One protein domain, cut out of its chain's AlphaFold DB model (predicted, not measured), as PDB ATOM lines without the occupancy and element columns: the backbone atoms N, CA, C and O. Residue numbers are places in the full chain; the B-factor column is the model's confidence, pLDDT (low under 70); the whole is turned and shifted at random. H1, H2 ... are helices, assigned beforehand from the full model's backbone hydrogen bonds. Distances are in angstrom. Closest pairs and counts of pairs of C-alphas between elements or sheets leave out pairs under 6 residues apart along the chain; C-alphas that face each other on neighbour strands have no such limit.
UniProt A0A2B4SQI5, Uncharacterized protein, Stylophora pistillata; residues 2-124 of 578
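AT A GLANCE: This is residues 2 to 124 of the 578 residues of an uncharacterized protein of Stylophora pistillata (UniProt A0A2B4SQI5). Five helices make a loose, flat, open arch: the long H4 and H2 overlap near their first residues and reach away from there on either side, H4 towards one end of the domain and H2 towards the other. H1 packs along a stretch of H4, H5 folds back across the far part of H4, and H3 crosses H2 at the other end; H3 and H5 stay apart under the arch. The printed part has 123 residues, with five named helices in the order H1 to H5 and no named strand: the class is all helix. The whole is loose, with a radius of gyration of the C-alphas of 19.0 A and spans of 64 by 37 by 19 A.

IN THESE COORDINATES: Start at Ala 2 and pass to C-alpha 10 at (-27.832, -17.074, -28.935), where H1 begins; it takes in residues 10 to 21. H2, residues 23 to 42, then runs 28.7 A. Next find H3 at residues 53 to 67, 21.0 A long. Look for C-alpha 71 at (-19.818, -3.905, -3.491): from there H4, residues 71 to 97 and the longest helix, runs 39.2 A. H5, residues 105 to 123, covers 27.0 A and ends at C-alpha 123, (-40.319, -11.694, -22.395).

HOW THE PARTS SIT: Begin with H4, the hub, which touches three other helices. With residues 79 to 91 alone it touches H1, at a shallow tilt of 29 degrees, opposite ways; their closest C-alphas, of Trp 11 and Asn 87, are 5.7 A apart. H2 and H4 touch through residues 24 to 31 and 72 to 79 alone, closest at the C-alphas of Glu 24 and Leu 76, 5.0 A, opposite ways at 37 degrees, only just a steep tilt. H4 touches H5 through residues 88 to 96 and 105 to 113 alone, at a steep tilt of 57 degrees, opposite ways, closest at the C-alphas of Val 92 and Leu 108, 6.1 A. Further out, H3 touches H2 at a steep tilt of 62 degrees, opposite ways, with the C-alphas of Ala 35 and Ala 63 closest, 5.3 A apart. The helix packing is mostly crossed, one of four such pairs being at a shallow tilt. H1 and H3, H2 and H5, and H3 and H5 are apart. In H1, H2, H3, H4 and H5 every backbone O i to N i+4 pair is within hydrogen-bond range.

THE WHOLE: The two C-alphas farthest apart are those of His 44 and Ala 99, 64.6 A. Residues 97 to 102, of which 97 belongs to H4, stand free. The printed part has no cut and no long link. Mean pLDDT of the printed part is 83.5, with residues 2 to 6 and residue 61 under 70.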
ATOM      1  N   ALA A   2     -50.849 -17.834 -23.010       25.00
ATOM      2  CA  ALA A   2     -49.892 -18.684 -23.710       25.00
ATOM      3  C   ALA A   2     -48.512 -18.008 -23.688       25.00
ATOM      4  O   ALA A   2     -48.349 -16.914 -24.221       25.00
ATOM      5  N   SER A   3     -47.540 -18.650 -23.038       29.78
ATOM      6  CA  SER A   3     -46.132 -18.265 -23.092       29.78
ATOM      7  C   SER A   3     -45.667 -18.393 -24.542       29.78
ATOM      8  O   SER A   3     -45.387 -19.495 -25.020       29.78
ATOM      9  N   MET A   4     -45.652 -17.283 -25.283       41.66
ATOM     10  CA  MET A   4     -44.906 -17.231 -26.534       41.66
ATOM     11  C   MET A   4     -43.453 -17.524 -26.168       41.66
ATOM     12  O   MET A   4     -42.844 -16.761 -25.418       41.66
ATOM     13  N   LYS A   5     -42.912 -18.647 -26.657       45.84
ATOM     14  CA  LYS A   5     -41.483 -18.961 -26.563       45.84
ATOM     15  C   LYS A   5     -40.718 -17.852 -27.285       45.84
ATOM     16  O   LYS A   5     -40.518 -17.905 -28.493       45.84
ATOM     17  N   THR A   6     -40.351 -16.809 -26.554       59.44
ATOM     18  CA  THR A   6     -39.487 -15.743 -27.041       59.44
ATOM     19  C   THR A   6     -38.080 -16.315 -27.101       59.44
ATOM     20  O   THR A   6     -37.423 -16.532 -26.081       59.44
ATOM     21  N   ASN A   7     -37.633 -16.634 -28.315       78.00
ATOM     22  CA  ASN A   7     -36.265 -17.074 -28.544       78.00
ATOM     23  C   ASN A   7     -35.345 -15.866 -28.329       78.00
ATOM     24  O   ASN A   7     -35.361 -14.913 -29.107       78.00
ATOM     25  N   LEU A   8     -34.593 -15.883 -27.228       85.94
ATOM     26  CA  LEU A   8     -33.524 -14.914 -26.996       85.94
ATOM     27  C   LEU A   8     -32.383 -15.166 -28.001       85.94
ATOM     28  O   LEU A   8     -32.147 -16.332 -28.339       85.94
ATOM     29  N   PRO A   9     -31.655 -14.123 -28.444       90.75
ATOM     30  CA  PRO A   9     -30.459 -14.294 -29.265       90.75
ATOM     31  C   PRO A   9     -29.454 -15.253 -28.615       90.75
ATOM     32  O   PRO A   9     -29.304 -15.260 -27.390       90.75
ATOM     33  N   ALA A  10     -28.754 -16.048 -29.428       90.69
ATOM     34  CA  ALA A  10     -27.832 -17.074 -28.935       90.69
ATOM     35  C   ALA A  10     -26.724 -16.479 -28.048       90.69
ATOM     36  O   ALA A  10     -26.499 -16.965 -26.940       90.69
ATOM     37  N   TRP A  11     -26.115 -15.368 -28.476       93.81
ATOM     38  CA  TRP A  11     -25.095 -14.657 -27.699       93.81
ATOM     39  C   TRP A  11     -25.617 -14.150 -26.343       93.81
ATOM     40  O   TRP A  11     -24.871 -14.092 -25.364       93.81
ATOM     41  N   LEU A  12     -26.909 -13.813 -26.246       93.31
ATOM     42  CA  LEU A  12     -27.518 -13.340 -25.004       93.31
ATOM     43  C   LEU A  12     -27.763 -14.498 -24.028       93.31
ATOM     44  O   LEU A  12     -27.577 -14.337 -22.824       93.31
ATOM     45  N   GLN A  13     -28.134 -15.674 -24.541       92.50
ATOM     46  CA  GLN A  13     -28.226 -16.891 -23.727       92.50
ATOM     47  C   GLN A  13     -26.851 -17.316 -23.213       92.50
ATOM     48  O   GLN A  13     -26.709 -17.572 -22.021       92.50
ATOM     49  N   LEU A  14     -25.831 -17.283 -24.075       93.44
ATOM     50  CA  LEU A  14     -24.445 -17.518 -23.669       93.44
ATOM     51  C   LEU A  14     -24.015 -16.541 -22.568       93.44
ATOM     52  O   LEU A  14     -23.450 -16.948 -21.559       93.44
ATOM     53  N   SER A  15     -24.359 -15.259 -22.716       94.06
ATOM     54  CA  SER A  15     -24.063 -14.240 -21.705       94.06
ATOM     55  C   SER A  15     -24.726 -14.544 -20.366       94.06
ATOM     56  O   SER A  15     -24.088 -14.422 -19.326       94.06
ATOM     57  N   LYS A  16     -25.990 -14.976 -20.373       93.38
ATOM     58  CA  LYS A  16     -26.690 -15.396 -19.156       93.38
ATOM     59  C   LYS A  16     -25.982 -16.579 -18.484       93.38
ATOM     60  O   LYS A  16     -25.809 -16.573 -17.266       93.38
ATOM     61  N   ASP A  17     -25.576 -17.579 -19.257       94.25
ATOM     62  CA  ASP A  17     -24.890 -18.759 -18.729       94.25
ATOM     63  C   ASP A  17     -23.519 -18.391 -18.139       94.25
ATOM     64  O   ASP A  17     -23.180 -18.839 -17.045       94.25
ATOM     65  N   ASP A  18     -22.769 -17.506 -18.796       93.50
ATOM     66  CA  ASP A  18     -21.491 -16.995 -18.294       93.50
ATOM     67  C   ASP A  18     -21.672 -16.178 -17.001       93.50
ATOM     68  O   ASP A  18     -20.947 -16.387 -16.025       93.50
ATOM     69  N   ILE A  19     -22.681 -15.297 -16.949       93.38
ATOM     70  CA  ILE A  19     -23.003 -14.496 -15.757       93.38
ATOM     71  C   ILE A  19     -23.384 -15.407 -14.587       93.38
ATOM     72  O   ILE A  19     -22.848 -15.255 -13.495       93.38
ATOM     73  N   THR A  20     -24.267 -16.384 -14.795       93.00
ATOM     74  CA  THR A  20     -24.719 -17.285 -13.714       93.00
ATOM     75  C   THR A  20     -23.612 -18.196 -13.177       93.00
ATOM     76  O   THR A  20     -23.688 -18.658 -12.038       93.00
ATOM     77  N   ARG A  21     -22.563 -18.443 -13.970       94.00
ATOM     78  CA  ARG A  21     -21.369 -19.191 -13.549       94.00
ATOM     79  C   ARG A  21     -20.331 -18.328 -12.833       94.00
ATOM     80  O   ARG A  21     -19.456 -18.901 -12.176       94.00
ATOM     81  N   SER A  22     -20.416 -17.002 -12.956       94.44
ATOM     82  CA  SER A  22     -19.472 -16.063 -12.347       94.44
ATOM     83  C   SER A  22     -19.464 -16.155 -10.819       94.44
ATOM     84  O   SER A  22     -20.439 -16.576 -10.189       94.44
ATOM     85  N   ILE A  23     -18.333 -15.781 -10.217       94.44
ATOM     86  CA  ILE A  23     -18.189 -15.745  -8.756       94.44
ATOM     87  C   ILE A  23     -19.023 -14.588  -8.208       94.44
ATOM     88  O   ILE A  23     -19.745 -14.764  -7.238       94.44
ATOM     89  N   GLU A  24     -19.043 -13.456  -8.911       92.81
ATOM     90  CA  GLU A  24     -19.791 -12.261  -8.530       92.81
ATOM     91  C   GLU A  24     -21.301 -12.525  -8.440       92.81
ATOM     92  O   GLU A  24     -21.974 -11.991  -7.561       92.81
ATOM     93  N   TRP A  25     -21.849 -13.383  -9.312       92.38
ATOM     94  CA  TRP A  25     -23.250 -13.807  -9.221       92.38
ATOM     95  C   TRP A  25     -23.514 -14.645  -7.968       92.38
ATOM     96  O   TRP A  25     -24.542 -14.469  -7.311       92.38
ATOM     97  N   LYS A  26     -22.592 -15.550  -7.622       93.56
ATOM     98  CA  LYS A  26     -22.698 -16.383  -6.418       93.56
ATOM     99  C   LYS A  26     -22.589 -15.536  -5.153       93.56
ATOM    100  O   LYS A  26     -23.415 -15.709  -4.263       93.56
ATOM    101  N   ASP A  27     -21.649 -14.594  -5.124       92.19
ATOM    102  CA  ASP A  27     -21.451 -13.660  -4.014       92.19
ATOM    103  C   ASP A  27     -22.709 -12.812  -3.790       92.19
ATOM    104  O   ASP A  27     -23.231 -12.759  -2.678       92.19
ATOM    105  N   LEU A  28     -23.269 -12.231  -4.861       88.94
ATOM    106  CA  LEU A  28     -24.512 -11.462  -4.769       88.94
ATOM    107  C   LEU A  28     -25.693 -12.321  -4.307       88.94
ATOM    108  O   LEU A  28     -26.519 -11.870  -3.520       88.94
ATOM    109  N   THR A  29     -25.800 -13.554  -4.810       90.31
ATOM    110  CA  THR A  29     -26.891 -14.462  -4.435       90.31
ATOM    111  C   THR A  29     -26.796 -14.853  -2.960       90.31
ATOM    112  O   THR A  29     -27.826 -14.938  -2.297       90.31
ATOM    113  N   SER A  30     -25.579 -15.050  -2.441       91.19
ATOM    114  CA  SER A  30     -25.346 -15.284  -1.012       91.19
ATOM    115  C   SER A  30     -25.769 -14.073  -0.184       91.19
ATOM    116  O   SER A  30     -26.540 -14.220   0.754       91.19
ATOM    117  N   GLU A  31     -25.348 -12.871  -0.581       89.81
ATOM    118  CA  GLU A  31     -25.698 -11.632   0.125       89.81
ATOM    119  C   GLU A  31     -27.214 -11.367   0.112       89.81
ATOM    120  O   GLU A  31     -27.801 -10.965   1.116       89.81
ATOM    121  N   LEU A  32     -27.878 -11.645  -1.015       86.56
ATOM    122  CA  LEU A  32     -29.331 -11.555  -1.127       86.56
ATOM    123  C   LEU A  32     -30.035 -12.575  -0.228       86.56
ATOM    124  O   LEU A  32     -31.039 -12.240   0.399       86.56
ATOM    125  N   PHE A  33     -29.525 -13.806  -0.157       87.94
ATOM    126  CA  PHE A  33     -30.066 -14.840   0.721       87.94
ATOM    127  C   PHE A  33     -29.951 -14.432   2.194       87.94
ATOM    128  O   PHE A  33     -30.949 -14.488   2.916       87.94
ATOM    129  N   ASP A  34     -28.787 -13.929   2.607       87.69
ATOM    130  CA  ASP A  34     -28.552 -13.434   3.965       87.69
ATOM    131  C   ASP A  34     -29.491 -12.262   4.300       87.69
ATOM    132  O   ASP A  34     -30.102 -12.233   5.372       87.69
ATOM    133  N   ALA A  35     -29.695 -11.334   3.358       84.88
ATOM    134  CA  ALA A  35     -30.619 -10.212   3.519       84.88
ATOM    135  C   ALA A  35     -32.087 -10.661   3.660       84.88
ATOM    136  O   ALA A  35     -32.831 -10.099   4.468       84.88
ATOM    137  N   VAL A  36     -32.517 -11.681   2.908       85.19
ATOM    138  CA  VAL A  36     -33.859 -12.272   3.056       85.19
ATOM    139  C   VAL A  36     -33.988 -12.980   4.404       85.19
ATOM    140  O   VAL A  36     -34.991 -12.799   5.093       85.19
ATOM    141  N   GLN A  37     -32.982 -13.754   4.816       85.44
ATOM    142  CA  GLN A  37     -32.998 -14.472   6.091       85.44
ATOM    143  C   GLN A  37     -33.037 -13.517   7.290       85.44
ATOM    144  O   GLN A  37     -33.757 -13.769   8.262       85.44
ATOM    145  N   HIS A  38     -32.325 -12.393   7.205       84.44
ATOM    146  CA  HIS A  38     -32.392 -11.339   8.210       84.44
ATOM    147  C   HIS A  38     -33.815 -10.779   8.333       84.44
ATOM    148  O   HIS A  38     -34.372 -10.766   9.427       84.44
ATOM    149  N   GLN A  39     -34.457 -10.447   7.209       79.56
ATOM    150  CA  GLN A  39     -35.838  -9.953   7.213       79.56
ATOM    151  C   GLN A  39     -36.849 -10.979   7.730       79.56
ATOM    152  O   GLN A  39     -37.796 -10.604   8.420       79.56
ATOM    153  N   LEU A  40     -36.690 -12.267   7.410       80.44
ATOM    154  CA  LEU A  40     -37.549 -13.326   7.957       80.44
ATOM    155  C   LEU A  40     -37.434 -13.385   9.483       80.44
ATOM    156  O   LEU A  40     -38.447 -13.450  10.175       80.44
ATOM    157  N   THR A  41     -36.206 -13.271   9.996       84.50
ATOM    158  CA  THR A  41     -35.930 -13.251  11.437       84.50
ATOM    159  C   THR A  41     -36.553 -12.025  12.110       84.50
ATOM    160  O   THR A  41     -37.220 -12.168  13.134       84.50
ATOM    161  N   GLU A  42     -36.399 -10.835  11.517       82.25
ATOM    162  CA  GLU A  42     -36.980  -9.581  12.025       82.25
ATOM    163  C   GLU A  42     -38.513  -9.590  12.040       82.25
ATOM    164  O   GLU A  42     -39.125  -9.030  12.946       82.25
ATOM    165  N   ASN A  43     -39.146 -10.241  11.061       79.56
ATOM    166  CA  ASN A  43     -40.607 -10.328  10.959       79.56
ATOM    167  C   ASN A  43     -41.187 -11.595  11.620       79.56
ATOM    168  O   ASN A  43     -42.372 -11.878  11.450       79.56
ATOM    169  N   HIS A  44     -40.378 -12.352  12.372       83.12
ATOM    170  CA  HIS A  44     -40.769 -13.591  13.060       83.12
ATOM    171  C   HIS A  44     -41.377 -14.672  12.146       83.12
ATOM    172  O   HIS A  44     -42.233 -15.455  12.563       83.12
ATOM    173  N   VAL A  45     -40.911 -14.743  10.899       82.75
ATOM    174  CA  VAL A  45     -41.310 -15.765   9.926       82.75
ATOM    175  C   VAL A  45     -40.274 -16.886   9.928       82.75
ATOM    176  O   VAL A  45     -39.083 -16.639   9.761       82.75
ATOM    177  N   SER A  46     -40.724 -18.130  10.114       77.88
ATOM    178  CA  SER A  46     -39.825 -19.287  10.259       77.88
ATOM    179  C   SER A  46     -39.194 -19.712   8.933       77.88
ATOM    180  O   SER A  46     -37.986 -19.934   8.874       77.88
ATOM    181  N   TYR A  47     -39.986 -19.787   7.859       78.56
ATOM    182  CA  TYR A  47     -39.487 -20.166   6.540       78.56
ATOM    183  C   TYR A  47     -40.041 -19.265   5.439       78.56
ATOM    184  O   TYR A  47     -41.206 -18.876   5.442       78.56
ATOM    185  N   PHE A  48     -39.225 -19.002   4.414       74.75
ATOM    186  CA  PHE A  48     -39.664 -18.266   3.221       74.75
ATOM    187  C   PHE A  48     -40.827 -18.961   2.491       74.75
ATOM    188  O   PHE A  48     -41.623 -18.309   1.820       74.75
ATOM    189  N   SER A  49     -40.940 -20.290   2.610       83.38
ATOM    190  CA  SER A  49     -42.047 -21.076   2.053       83.38
ATOM    191  C   SER A  49     -43.405 -20.715   2.645       83.38
ATOM    192  O   SER A  49     -44.403 -20.866   1.940       83.38
ATOM    193  N   ASP A  50     -43.420 -20.224   3.886       77.56
ATOM    194  CA  ASP A  50     -44.633 -19.929   4.656       77.56
ATOM    195  C   ASP A  50     -45.284 -18.612   4.212       77.56
ATOM    196  O   ASP A  50     -46.443 -18.348   4.524       77.56
ATOM    197  N   LEU A  51     -44.546 -17.801   3.449       76.62
ATOM    198  CA  LEU A  51     -45.024 -16.564   2.851       76.62
ATOM    199  C   LEU A  51     -45.934 -16.838   1.645       76.62
ATOM    200  O   LEU A  51     -45.663 -17.705   0.802       76.62
ATOM    201  N   THR A  52     -46.971 -16.018   1.497       76.75
ATOM    202  CA  THR A  52     -47.740 -15.913   0.251       76.75
ATOM    203  C   THR A  52     -46.854 -15.405  -0.889       76.75
ATOM    204  O   THR A  52     -45.831 -14.760  -0.665       76.75
ATOM    205  N   ASP A  53     -47.244 -15.642  -2.141       72.69
ATOM    206  CA  ASP A  53     -46.454 -15.186  -3.293       72.69
ATOM    207  C   ASP A  53     -46.273 -13.657  -3.320       72.69
ATOM    208  O   ASP A  53     -45.208 -13.165  -3.689       72.69
ATOM    209  N   SER A  54     -47.266 -12.896  -2.848       70.00
ATOM    210  CA  SER A  54     -47.159 -11.442  -2.672       70.00
ATOM    211  C   SER A  54     -46.130 -11.042  -1.615       70.00
ATOM    212  O   SER A  54     -45.367 -10.098  -1.820       70.00
ATOM    213  N   GLU A  55     -46.077 -11.761  -0.495       70.88
ATOM    214  CA  GLU A  55     -45.108 -11.496   0.571       70.88
ATOM    215  C   GLU A  55     -43.700 -11.907   0.146       70.88
ATOM    216  O   GLU A  55     -42.756 -11.156   0.370       70.88
ATOM    217  N   LYS A  56     -43.548 -13.031  -0.564       74.38
ATOM    218  CA  LYS A  56     -42.263 -13.446  -1.146       74.38
ATOM    219  C   LYS A  56     -41.678 -12.362  -2.045       74.38
ATOM    220  O   LYS A  56     -40.500 -12.038  -1.921       74.38
ATOM    221  N   VAL A  57     -42.498 -11.775  -2.919       70.88
ATOM    222  CA  VAL A  57     -42.082 -10.659  -3.783       70.88
ATOM    223  C   VAL A  57     -41.688  -9.438  -2.951       70.88
ATOM    224  O   VAL A  57     -40.645  -8.845  -3.215       70.88
ATOM    225  N   MET A  58     -42.461  -9.094  -1.917       72.25
ATOM    226  CA  MET A  58     -42.160  -7.951  -1.046       72.25
ATOM    227  C   MET A  58     -40.834  -8.117  -0.287       72.25
ATOM    228  O   MET A  58     -40.034  -7.182  -0.237       72.25
ATOM    229  N   PHE A  59     -40.582  -9.294   0.290       73.00
ATOM    230  CA  PHE A  59     -39.336  -9.596   1.001       73.00
ATOM    231  C   PHE A  59     -38.136  -9.588   0.047       73.00
ATOM    232  O   PHE A  59     -37.096  -9.009   0.363       73.00
ATOM    233  N   LEU A  60     -38.287 -10.166  -1.150       73.44
ATOM    234  CA  LEU A  60     -37.243 -10.136  -2.176       73.44
ATOM    235  C   LEU A  60     -36.944  -8.715  -2.658       73.44
ATOM    236  O   LEU A  60     -35.778  -8.380  -2.835       73.44
ATOM    237  N   ASP A  61     -37.957  -7.868  -2.839       66.94
ATOM    238  CA  ASP A  61     -37.758  -6.482  -3.269       66.94
ATOM    239  C   ASP A  61     -37.034  -5.645  -2.202       66.94
ATOM    240  O   ASP A  61     -36.065  -4.943  -2.498       66.94
ATOM    241  N   ARG A  62     -37.427  -5.785  -0.929       70.50
ATOM    242  CA  ARG A  62     -36.718  -5.150   0.195       70.50
ATOM    243  C   ARG A  62     -35.271  -5.629   0.292       70.50
ATOM    244  O   ARG A  62     -34.371  -4.809   0.443       70.50
ATOM    245  N   ALA A  63     -35.037  -6.937   0.170       75.44
ATOM    246  CA  ALA A  63     -33.689  -7.499   0.206       75.44
ATOM    247  C   ALA A  63     -32.848  -7.005  -0.980       75.44
ATOM    248  O   ALA A  63     -31.718  -6.562  -0.799       75.44
ATOM    249  N   ALA A  64     -33.424  -6.969  -2.183       71.69
ATOM    250  CA  ALA A  64     -32.764  -6.436  -3.366       71.69
ATOM    251  C   ALA A  64     -32.415  -4.947  -3.222       71.69
ATOM    252  O   ALA A  64     -31.369  -4.523  -3.709       71.69
ATOM    253  N   LYS A  65     -33.256  -4.148  -2.548       72.12
ATOM    254  CA  LYS A  65     -32.962  -2.740  -2.235       72.12
ATOM    255  C   LYS A  65     -31.768  -2.595  -1.290       72.12
ATOM    256  O   LYS A  65     -30.939  -1.730  -1.540       72.12
ATOM    257  N   LEU A  66     -31.649  -3.448  -0.270       75.12
ATOM    258  CA  LEU A  66     -30.514  -3.434   0.665       75.12
ATOM    259  C   LEU A  66     -29.192  -3.798  -0.019       75.12
ATOM    260  O   LEU A  66     -28.168  -3.171   0.228       75.12
ATOM    261  N   VAL A  67     -29.228  -4.786  -0.911       78.88
ATOM    262  CA  VAL A  67     -28.031  -5.296  -1.592       78.88
ATOM    263  C   VAL A  67     -27.626  -4.425  -2.793       78.88
ATOM    264  O   VAL A  67     -26.496  -4.490  -3.268       78.88
ATOM    265  N   ARG A  68     -28.513  -3.554  -3.288       71.94
ATOM    266  CA  ARG A  68     -28.267  -2.716  -4.476       71.94
ATOM    267  C   ARG A  68     -27.036  -1.817  -4.353       71.94
ATOM    268  O   ARG A  68     -26.332  -1.621  -5.340       71.94
ATOM    269  N   ASP A  69     -26.774  -1.287  -3.166       75.00
ATOM    270  CA  ASP A  69     -25.630  -0.401  -2.930       75.00
ATOM    271  C   ASP A  69     -24.370  -1.172  -2.495       75.00
ATOM    272  O   ASP A  69     -23.340  -0.570  -2.185       75.00
ATOM    273  N   SER A  70     -24.422  -2.511  -2.492       81.00
ATOM    274  CA  SER A  70     -23.306  -3.347  -2.065       81.00
ATOM    275  C   SER A  70     -22.186  -3.418  -3.102       81.00
ATOM    276  O   SER A  70     -22.376  -3.289  -4.318       81.00
ATOM    277  N   SER A  71     -20.972  -3.688  -2.614       86.06
ATOM    278  CA  SER A  71     -19.818  -3.905  -3.491       86.06
ATOM    279  C   SER A  71     -19.990  -5.140  -4.385       86.06
ATOM    280  O   SER A  71     -19.477  -5.153  -5.505       86.06
ATOM    281  N   SER A  72     -20.732  -6.157  -3.931       85.31
ATOM    282  CA  SER A  72     -21.024  -7.373  -4.697       85.31
ATOM    283  C   SER A  72     -21.919  -7.056  -5.889       85.31
ATOM    284  O   SER A  72     -21.649  -7.514  -6.999       85.31
ATOM    285  N   TYR A  73     -22.933  -6.204  -5.696       82.19
ATOM    286  CA  TYR A  73     -23.798  -5.748  -6.782       82.19
ATOM    287  C   TYR A  73     -23.015  -4.954  -7.830       82.19
ATOM    288  O   TYR A  73     -23.114  -5.237  -9.024       82.19
ATOM    289  N   GLN A  74     -22.171  -4.010  -7.402       83.88
ATOM    290  CA  GLN A  74     -21.337  -3.227  -8.322       83.88
ATOM    291  C   GLN A  74     -20.356  -4.104  -9.116       83.88
ATOM    292  O   GLN A  74     -20.220  -3.932 -10.331       83.88
ATOM    293  N   LYS A  75     -19.710  -5.078  -8.457       86.94
ATOM    294  CA  LYS A  75     -18.829  -6.058  -9.113       86.94
ATOM    295  C   LYS A  75     -19.590  -6.904 -10.126       86.94
ATOM    296  O   LYS A  75     -19.137  -7.024 -11.262       86.94
ATOM    297  N   LEU A  76     -20.768  -7.420  -9.759       86.75
ATOM    298  CA  LEU A  76     -21.607  -8.163 -10.695       86.75
ATOM    299  C   LEU A  76     -21.974  -7.300 -11.901       86.75
ATOM    300  O   LEU A  76     -21.858  -7.770 -13.025       86.75
ATOM    301  N   MET A  77     -22.388  -6.049 -11.702       85.12
ATOM    302  CA  MET A  77     -22.755  -5.164 -12.811       85.12
ATOM    303  C   MET A  77     -21.585  -4.916 -13.773       85.12
ATOM    304  O   MET A  77     -21.788  -4.918 -14.989       85.12
ATOM    305  N   ALA A  78     -20.360  -4.777 -13.259       84.25
ATOM    306  CA  ALA A  78     -19.158  -4.694 -14.088       84.25
ATOM    307  C   ALA A  78     -18.911  -5.998 -14.874       84.25
ATOM    308  O   ALA A  78     -18.662  -5.949 -16.081       84.25
ATOM    309  N   THR A  79     -19.053  -7.158 -14.225       88.12
ATOM    310  CA  THR A  79     -18.938  -8.481 -14.865       88.12
ATOM    311  C   THR A  79     -20.005  -8.687 -15.942       88.12
ATOM    312  O   THR A  79     -19.686  -9.120 -17.049       88.12
ATOM    313  N   VAL A  80     -21.257  -8.315 -15.668       88.19
ATOM    314  CA  VAL A  80     -22.371  -8.352 -16.626       88.19
ATOM    315  C   VAL A  80     -22.050  -7.490 -17.845       88.19
ATOM    316  O   VAL A  80     -22.167  -7.980 -18.965       88.19
ATOM    317  N   SER A  81     -21.596  -6.247 -17.647       86.00
ATOM    318  CA  SER A  81     -21.205  -5.365 -18.755       86.00
ATOM    319  C   SER A  81     -20.097  -5.991 -19.604       86.00
ATOM    320  O   SER A  81     -20.232  -6.070 -20.821       86.00
ATOM    321  N   GLY A  82     -19.032  -6.499 -18.973       86.25
ATOM    322  CA  GLY A  82     -17.902  -7.097 -19.686       86.25
ATOM    323  C   GLY A  82     -18.270  -8.359 -20.474       86.25
ATOM    324  O   GLY A  82     -17.808  -8.538 -21.602       86.25
ATOM    325  N   ILE A  83     -19.119  -9.224 -19.911       91.00
ATOM    326  CA  ILE A  83     -19.598 -10.438 -20.588       91.00
ATOM    327  C   ILE A  83     -20.496 -10.079 -21.775       91.00
ATOM    328  O   ILE A  83     -20.308 -10.630 -22.861       91.00
ATOM    329  N   LEU A  84     -21.442  -9.152 -21.586       91.50
ATOM    330  CA  LEU A  84     -22.332  -8.703 -22.658       91.50
ATOM    331  C   LEU A  84     -21.538  -8.073 -23.805       91.50
ATOM    332  O   LEU A  84     -21.745  -8.454 -24.955       91.50
ATOM    333  N   ASP A  85     -20.597  -7.176 -23.500       87.50
ATOM    334  CA  ASP A  85     -19.759  -6.513 -24.504       87.50
ATOM    335  C   ASP A  85     -18.925  -7.521 -25.299       87.50
ATOM    336  O   ASP A  85     -18.841  -7.430 -26.527       87.50
ATOM    337  N   ARG A  86     -18.324  -8.503 -24.614       90.50
ATOM    338  CA  ARG A  86     -17.534  -9.561 -25.251       90.50
ATOM    339  C   ARG A  86     -18.392 -10.393 -26.199       90.50
ATOM    340  O   ARG A  86     -18.064 -10.482 -27.381       90.50
ATOM    341  N   ASN A  87     -19.489 -10.959 -25.702       92.62
ATOM    342  CA  ASN A  87     -20.318 -11.893 -26.462       92.62
ATOM    343  C   ASN A  87     -21.035 -11.201 -27.633       92.62
ATOM    344  O   ASN A  87     -21.091 -11.749 -28.732       92.62
ATOM    345  N   LEU A  88     -21.512  -9.965 -27.443       92.06
ATOM    346  CA  LEU A  88     -22.078  -9.158 -28.525       92.06
ATOM    347  C   LEU A  88     -21.024  -8.827 -29.594       92.06
ATOM    348  O   LEU A  88     -21.294  -8.909 -30.792       92.06
ATOM    349  N   ASN A  89     -19.811  -8.448 -29.184       90.50
ATOM    350  CA  ASN A  89     -18.744  -8.132 -30.128       90.50
ATOM    351  C   ASN A  89     -18.258  -9.377 -30.893       90.50
ATOM    352  O   ASN A  89     -17.902  -9.253 -32.066       90.50
ATOM    353  N   GLU A  90     -18.248 -10.557 -30.268       90.81
ATOM    354  CA  GLU A  90     -17.973 -11.837 -30.933       90.81
ATOM    355  C   GLU A  90     -19.025 -12.137 -32.017       90.81
ATOM    356  O   GLU A  90     -18.646 -12.370 -33.166       90.81
ATOM    357  N   GLU A  91     -20.320 -12.016 -31.701       91.31
ATOM    358  CA  GLU A  91     -21.432 -12.191 -32.655       91.31
ATOM    359  C   GLU A  91     -21.317 -11.238 -33.860       91.31
ATOM    360  O   GLU A  91     -21.378 -11.638 -35.027       91.31
ATOM    361  N   VAL A  92     -21.082  -9.951 -33.588       90.38
ATOM    362  CA  VAL A  92     -20.915  -8.945 -34.642       90.38
ATOM    363  C   VAL A  92     -19.672  -9.229 -35.483       90.38
ATOM    364  O   VAL A  92     -19.709  -9.081 -36.701       90.38
ATOM    365  N   THR A  93     -18.571  -9.666 -34.867       88.25
ATOM    366  CA  THR A  93     -17.343 -10.006 -35.600       88.25
ATOM    367  C   THR A  93     -17.564 -11.192 -36.538       88.25
ATOM    368  O   THR A  93     -17.076 -11.150 -37.665       88.25
ATOM    369  N   GLN A  94     -18.330 -12.207 -36.126       87.12
ATOM    370  CA  GLN A  94     -18.695 -13.326 -37.001       87.12
ATOM    371  C   GLN A  94     -19.510 -12.853 -38.210       87.12
ATOM    372  O   GLN A  94     -19.217 -13.249 -39.336       87.12
ATOM    373  N   THR A  95     -20.457 -11.936 -37.997       86.12
ATOM    374  CA  THR A  95     -21.296 -11.379 -39.072       86.12
ATOM    375  C   THR A  95     -20.505 -10.473 -40.024       86.12
ATOM    376  O   THR A  95     -20.756 -10.461 -41.223       86.12
ATOM    377  N   ILE A  96     -19.506  -9.735 -39.526       87.62
ATOM    378  CA  ILE A  96     -18.630  -8.890 -40.361       87.62
ATOM    379  C   ILE A  96     -17.781  -9.720 -41.331       87.62
ATOM    380  O   ILE A  96     -17.440  -9.232 -42.406       87.62
ATOM    381  N   ILE A  97     -17.402 -10.940 -40.942       83.88
ATOM    382  CA  ILE A  97     -16.574 -11.829 -41.770       83.88
ATOM    383  C   ILE A  97     -17.372 -12.387 -42.962       83.88
ATOM    384  O   ILE A  97     -16.770 -12.801 -43.954       83.88
ATOM    385  N   ASP A  98     -18.705 -12.365 -42.899       83.56
ATOM    386  CA  ASP A  98     -19.567 -12.785 -43.999       83.56
ATOM    387  C   ASP A  98     -19.390 -11.861 -45.219       83.56
ATOM    388  O   ASP A  98     -19.592 -10.648 -45.151       83.56
ATOM    389  N   ALA A  99     -19.033 -12.452 -46.362       76.25
ATOM    390  CA  ALA A  99     -18.815 -11.739 -47.619       76.25
ATOM    391  C   ALA A  99     -20.083 -11.054 -48.165       76.25
ATOM    392  O   ALA A  99     -19.983 -10.181 -49.025       76.25
ATOM    393  N   SER A 100     -21.266 -11.441 -47.681       80.75
ATOM    394  CA  SER A 100     -22.548 -10.829 -48.041       80.75
ATOM    395  C   SER A 100     -22.892  -9.582 -47.215       80.75
ATOM    396  O   SER A 100     -23.848  -8.872 -47.543       80.75
ATOM    397  N   ASN A 101     -22.128  -9.280 -46.158       82.19
ATOM    398  CA  ASN A 101     -22.432  -8.166 -45.272       82.19
ATOM    399  C   ASN A 101     -22.084  -6.808 -45.905       82.19
ATOM    400  O   ASN A 101     -20.949  -6.534 -46.287       82.19
ATOM    401  N   THR A 102     -23.068  -5.911 -45.929       82.06
ATOM    402  CA  THR A 102     -22.929  -4.526 -46.406       82.06
ATOM    403  C   THR A 102     -22.902  -3.498 -45.272       82.06
ATOM    404  O   THR A 102     -22.746  -2.306 -45.533       82.06
ATOM    405  N   ARG A 103     -23.062  -3.935 -44.015       83.75
ATOM    406  CA  ARG A 103     -23.224  -3.067 -42.842       83.75
ATOM    407  C   ARG A 103     -21.916  -2.854 -42.097       83.75
ATOM    408  O   ARG A 103     -21.072  -3.747 -41.989       83.75
ATOM    409  N   THR A 104     -21.776  -1.671 -41.516       86.50
ATOM    410  CA  THR A 104     -20.667  -1.321 -40.627       86.50
ATOM    411  C   THR A 104     -20.783  -2.036 -39.280       86.50
ATOM    412  O   THR A 104     -21.864  -2.425 -38.834       86.50
ATOM    413  N   LYS A 105     -19.660  -2.148 -38.562       86.31
ATOM    414  CA  LYS A 105     -19.636  -2.707 -37.202       86.31
ATOM    415  C   LYS A 105     -20.601  -1.991 -36.249       86.31
ATOM    416  O   LYS A 105     -21.261  -2.644 -35.449       86.31
ATOM    417  N   ALA A 106     -20.681  -0.663 -36.334       84.88
ATOM    418  CA  ALA A 106     -21.557   0.133 -35.477       84.88
ATOM    419  C   ALA A 106     -23.043  -0.151 -35.753       84.88
ATOM    420  O   ALA A 106     -23.824  -0.294 -34.815       84.88
ATOM    421  N   GLU A 107     -23.426  -0.294 -37.024       84.62
ATOM    422  CA  GLU A 107     -24.797  -0.649 -37.412       84.62
ATOM    423  C   GLU A 107     -25.180  -2.047 -36.924       84.62
ATOM    424  O   GLU A 107     -26.276  -2.229 -36.397       84.62
ATOM    425  N   LEU A 108     -24.267  -3.017 -37.033       87.94
ATOM    426  CA  LEU A 108     -24.488  -4.376 -36.532       87.94
ATOM    427  C   LEU A 108     -24.613  -4.416 -35.003       87.94
ATOM    428  O   LEU A 108     -25.524  -5.056 -34.488       87.94
ATOM    429  N   LEU A 109     -23.768  -3.677 -34.272       88.50
ATOM    430  CA  LEU A 109     -23.879  -3.553 -32.812       88.50
ATOM    431  C   LEU A 109     -25.239  -2.984 -32.399       88.50
ATOM    432  O   LEU A 109     -25.895  -3.533 -31.512       88.50
ATOM    433  N   LEU A 110     -25.688  -1.908 -33.053       87.00
ATOM    434  CA  LEU A 110     -26.992  -1.303 -32.778       87.00
ATOM    435  C   LEU A 110     -28.144  -2.249 -33.124       87.00
ATOM    436  O   LEU A 110     -29.116  -2.330 -32.370       87.00
ATOM    437  N   GLN A 111     -28.039  -2.978 -34.233       87.81
ATOM    438  CA  GLN A 111     -29.046  -3.943 -34.653       87.81
ATOM    439  C   GLN A 111     -29.172  -5.100 -33.658       87.81
ATOM    440  O   GLN A 111     -30.279  -5.388 -33.205       87.81
ATOM    441  N   GLU A 112     -28.064  -5.743 -33.291       90.25
ATOM    442  CA  GLU A 112     -28.075  -6.883 -32.369       90.25
ATOM    443  C   GLU A 112     -28.469  -6.465 -30.947       90.25
ATOM    444  O   GLU A 112     -29.274  -7.143 -30.304       90.25
ATOM    445  N   SER A 113     -28.029  -5.287 -30.491       90.31
ATOM    446  CA  SER A 113     -28.484  -4.707 -29.217       90.31
ATOM    447  C   SER A 113     -29.987  -4.416 -29.224       90.31
ATOM    448  O   SER A 113     -30.678  -4.660 -28.232       90.31
ATOM    449  N   SER A 114     -30.518  -3.927 -30.351       91.19
ATOM    450  CA  SER A 114     -31.955  -3.682 -30.515       91.19
ATOM    451  C   SER A 114     -32.740  -4.987 -30.479       91.19
ATOM    452  O   SER A 114     -33.713  -5.078 -29.737       91.19
ATOM    453  N   LYS A 115     -32.301  -6.019 -31.212       91.06
ATOM    454  CA  LYS A 115     -32.928  -7.351 -31.189       91.06
ATOM    455  C   LYS A 115     -32.937  -7.942 -29.782       91.06
ATOM    456  O   LYS A 115     -33.987  -8.382 -29.324       91.06
ATOM    457  N   ALA A 116     -31.808  -7.896 -29.075       91.81
ATOM    458  CA  ALA A 116     -31.719  -8.367 -27.697       91.81
ATOM    459  C   ALA A 116     -32.677  -7.607 -26.773       91.81
ATOM    460  O   ALA A 116     -33.467  -8.233 -26.068       91.81
ATOM    461  N   SER A 117     -32.679  -6.273 -26.840       92.00
ATOM    462  CA  SER A 117     -33.606  -5.435 -26.069       92.00
ATOM    463  C   SER A 117     -35.066  -5.779 -26.376       92.00
ATOM    464  O   SER A 117     -35.883  -5.887 -25.465       92.00
ATOM    465  N   ILE A 118     -35.391  -6.026 -27.649       93.25
ATOM    466  CA  ILE A 118     -36.727  -6.438 -28.081       93.25
ATOM    467  C   ILE A 118     -37.121  -7.780 -27.474       93.25
ATOM    468  O   ILE A 118     -38.184  -7.876 -26.861       93.25
ATOM    469  N   SER A 119     -36.267  -8.794 -27.586       92.25
ATOM    470  CA  SER A 119     -36.528 -10.118 -27.023       92.25
ATOM    471  C   SER A 119     -36.676 -10.077 -25.496       92.25
ATOM    472  O   SER A 119     -37.572 -10.729 -24.957       92.25
ATOM    473  N   LEU A 120     -35.852  -9.285 -24.796       91.19
ATOM    474  CA  LEU A 120     -35.950  -9.083 -23.346       91.19
ATOM    475  C   LEU A 120     -37.292  -8.432 -22.968       91.19
ATOM    476  O   LEU A 120     -38.021  -8.962 -22.136       91.19
ATOM    477  N   LEU A 121     -37.661  -7.322 -23.607       91.12
ATOM    478  CA  LEU A 121     -38.877  -6.564 -23.277       91.12
ATOM    479  C   LEU A 121     -40.177  -7.240 -23.745       91.12
ATOM    480  O   LEU A 121     -41.255  -6.941 -23.229       91.12
ATOM    481  N   GLN A 122     -40.102  -8.158 -24.711       90.75
ATOM    482  CA  GLN A 122     -41.209  -9.061 -25.041       90.75
ATOM    483  C   GLN A 122     -41.396 -10.131 -23.969       90.75
ATOM    484  O   GLN A 122     -42.530 -10.464 -23.632       90.75
ATOM    485  N   ARG A 123     -40.292 -10.671 -23.441       89.06
ATOM    486  CA  ARG A 123     -40.319 -11.694 -22.395       89.06
ATOM    487  C   ARG A 123     -40.722 -11.130 -21.033       89.06
ATOM    488  O   ARG A 123     -41.428 -11.812 -20.297       89.06
ATOM    489  N   TRP A 124     -40.311  -9.901 -20.726       86.81
ATOM    490  CA  TRP A 124     -40.619  -9.196 -19.480       86.81
ATOM    491  C   TRP A 124     -41.224  -7.811 -19.764       86.81
ATOM    492  O   TRP A 124     -40.518  -6.802 -19.707       86.81
TER     493      TRP A 124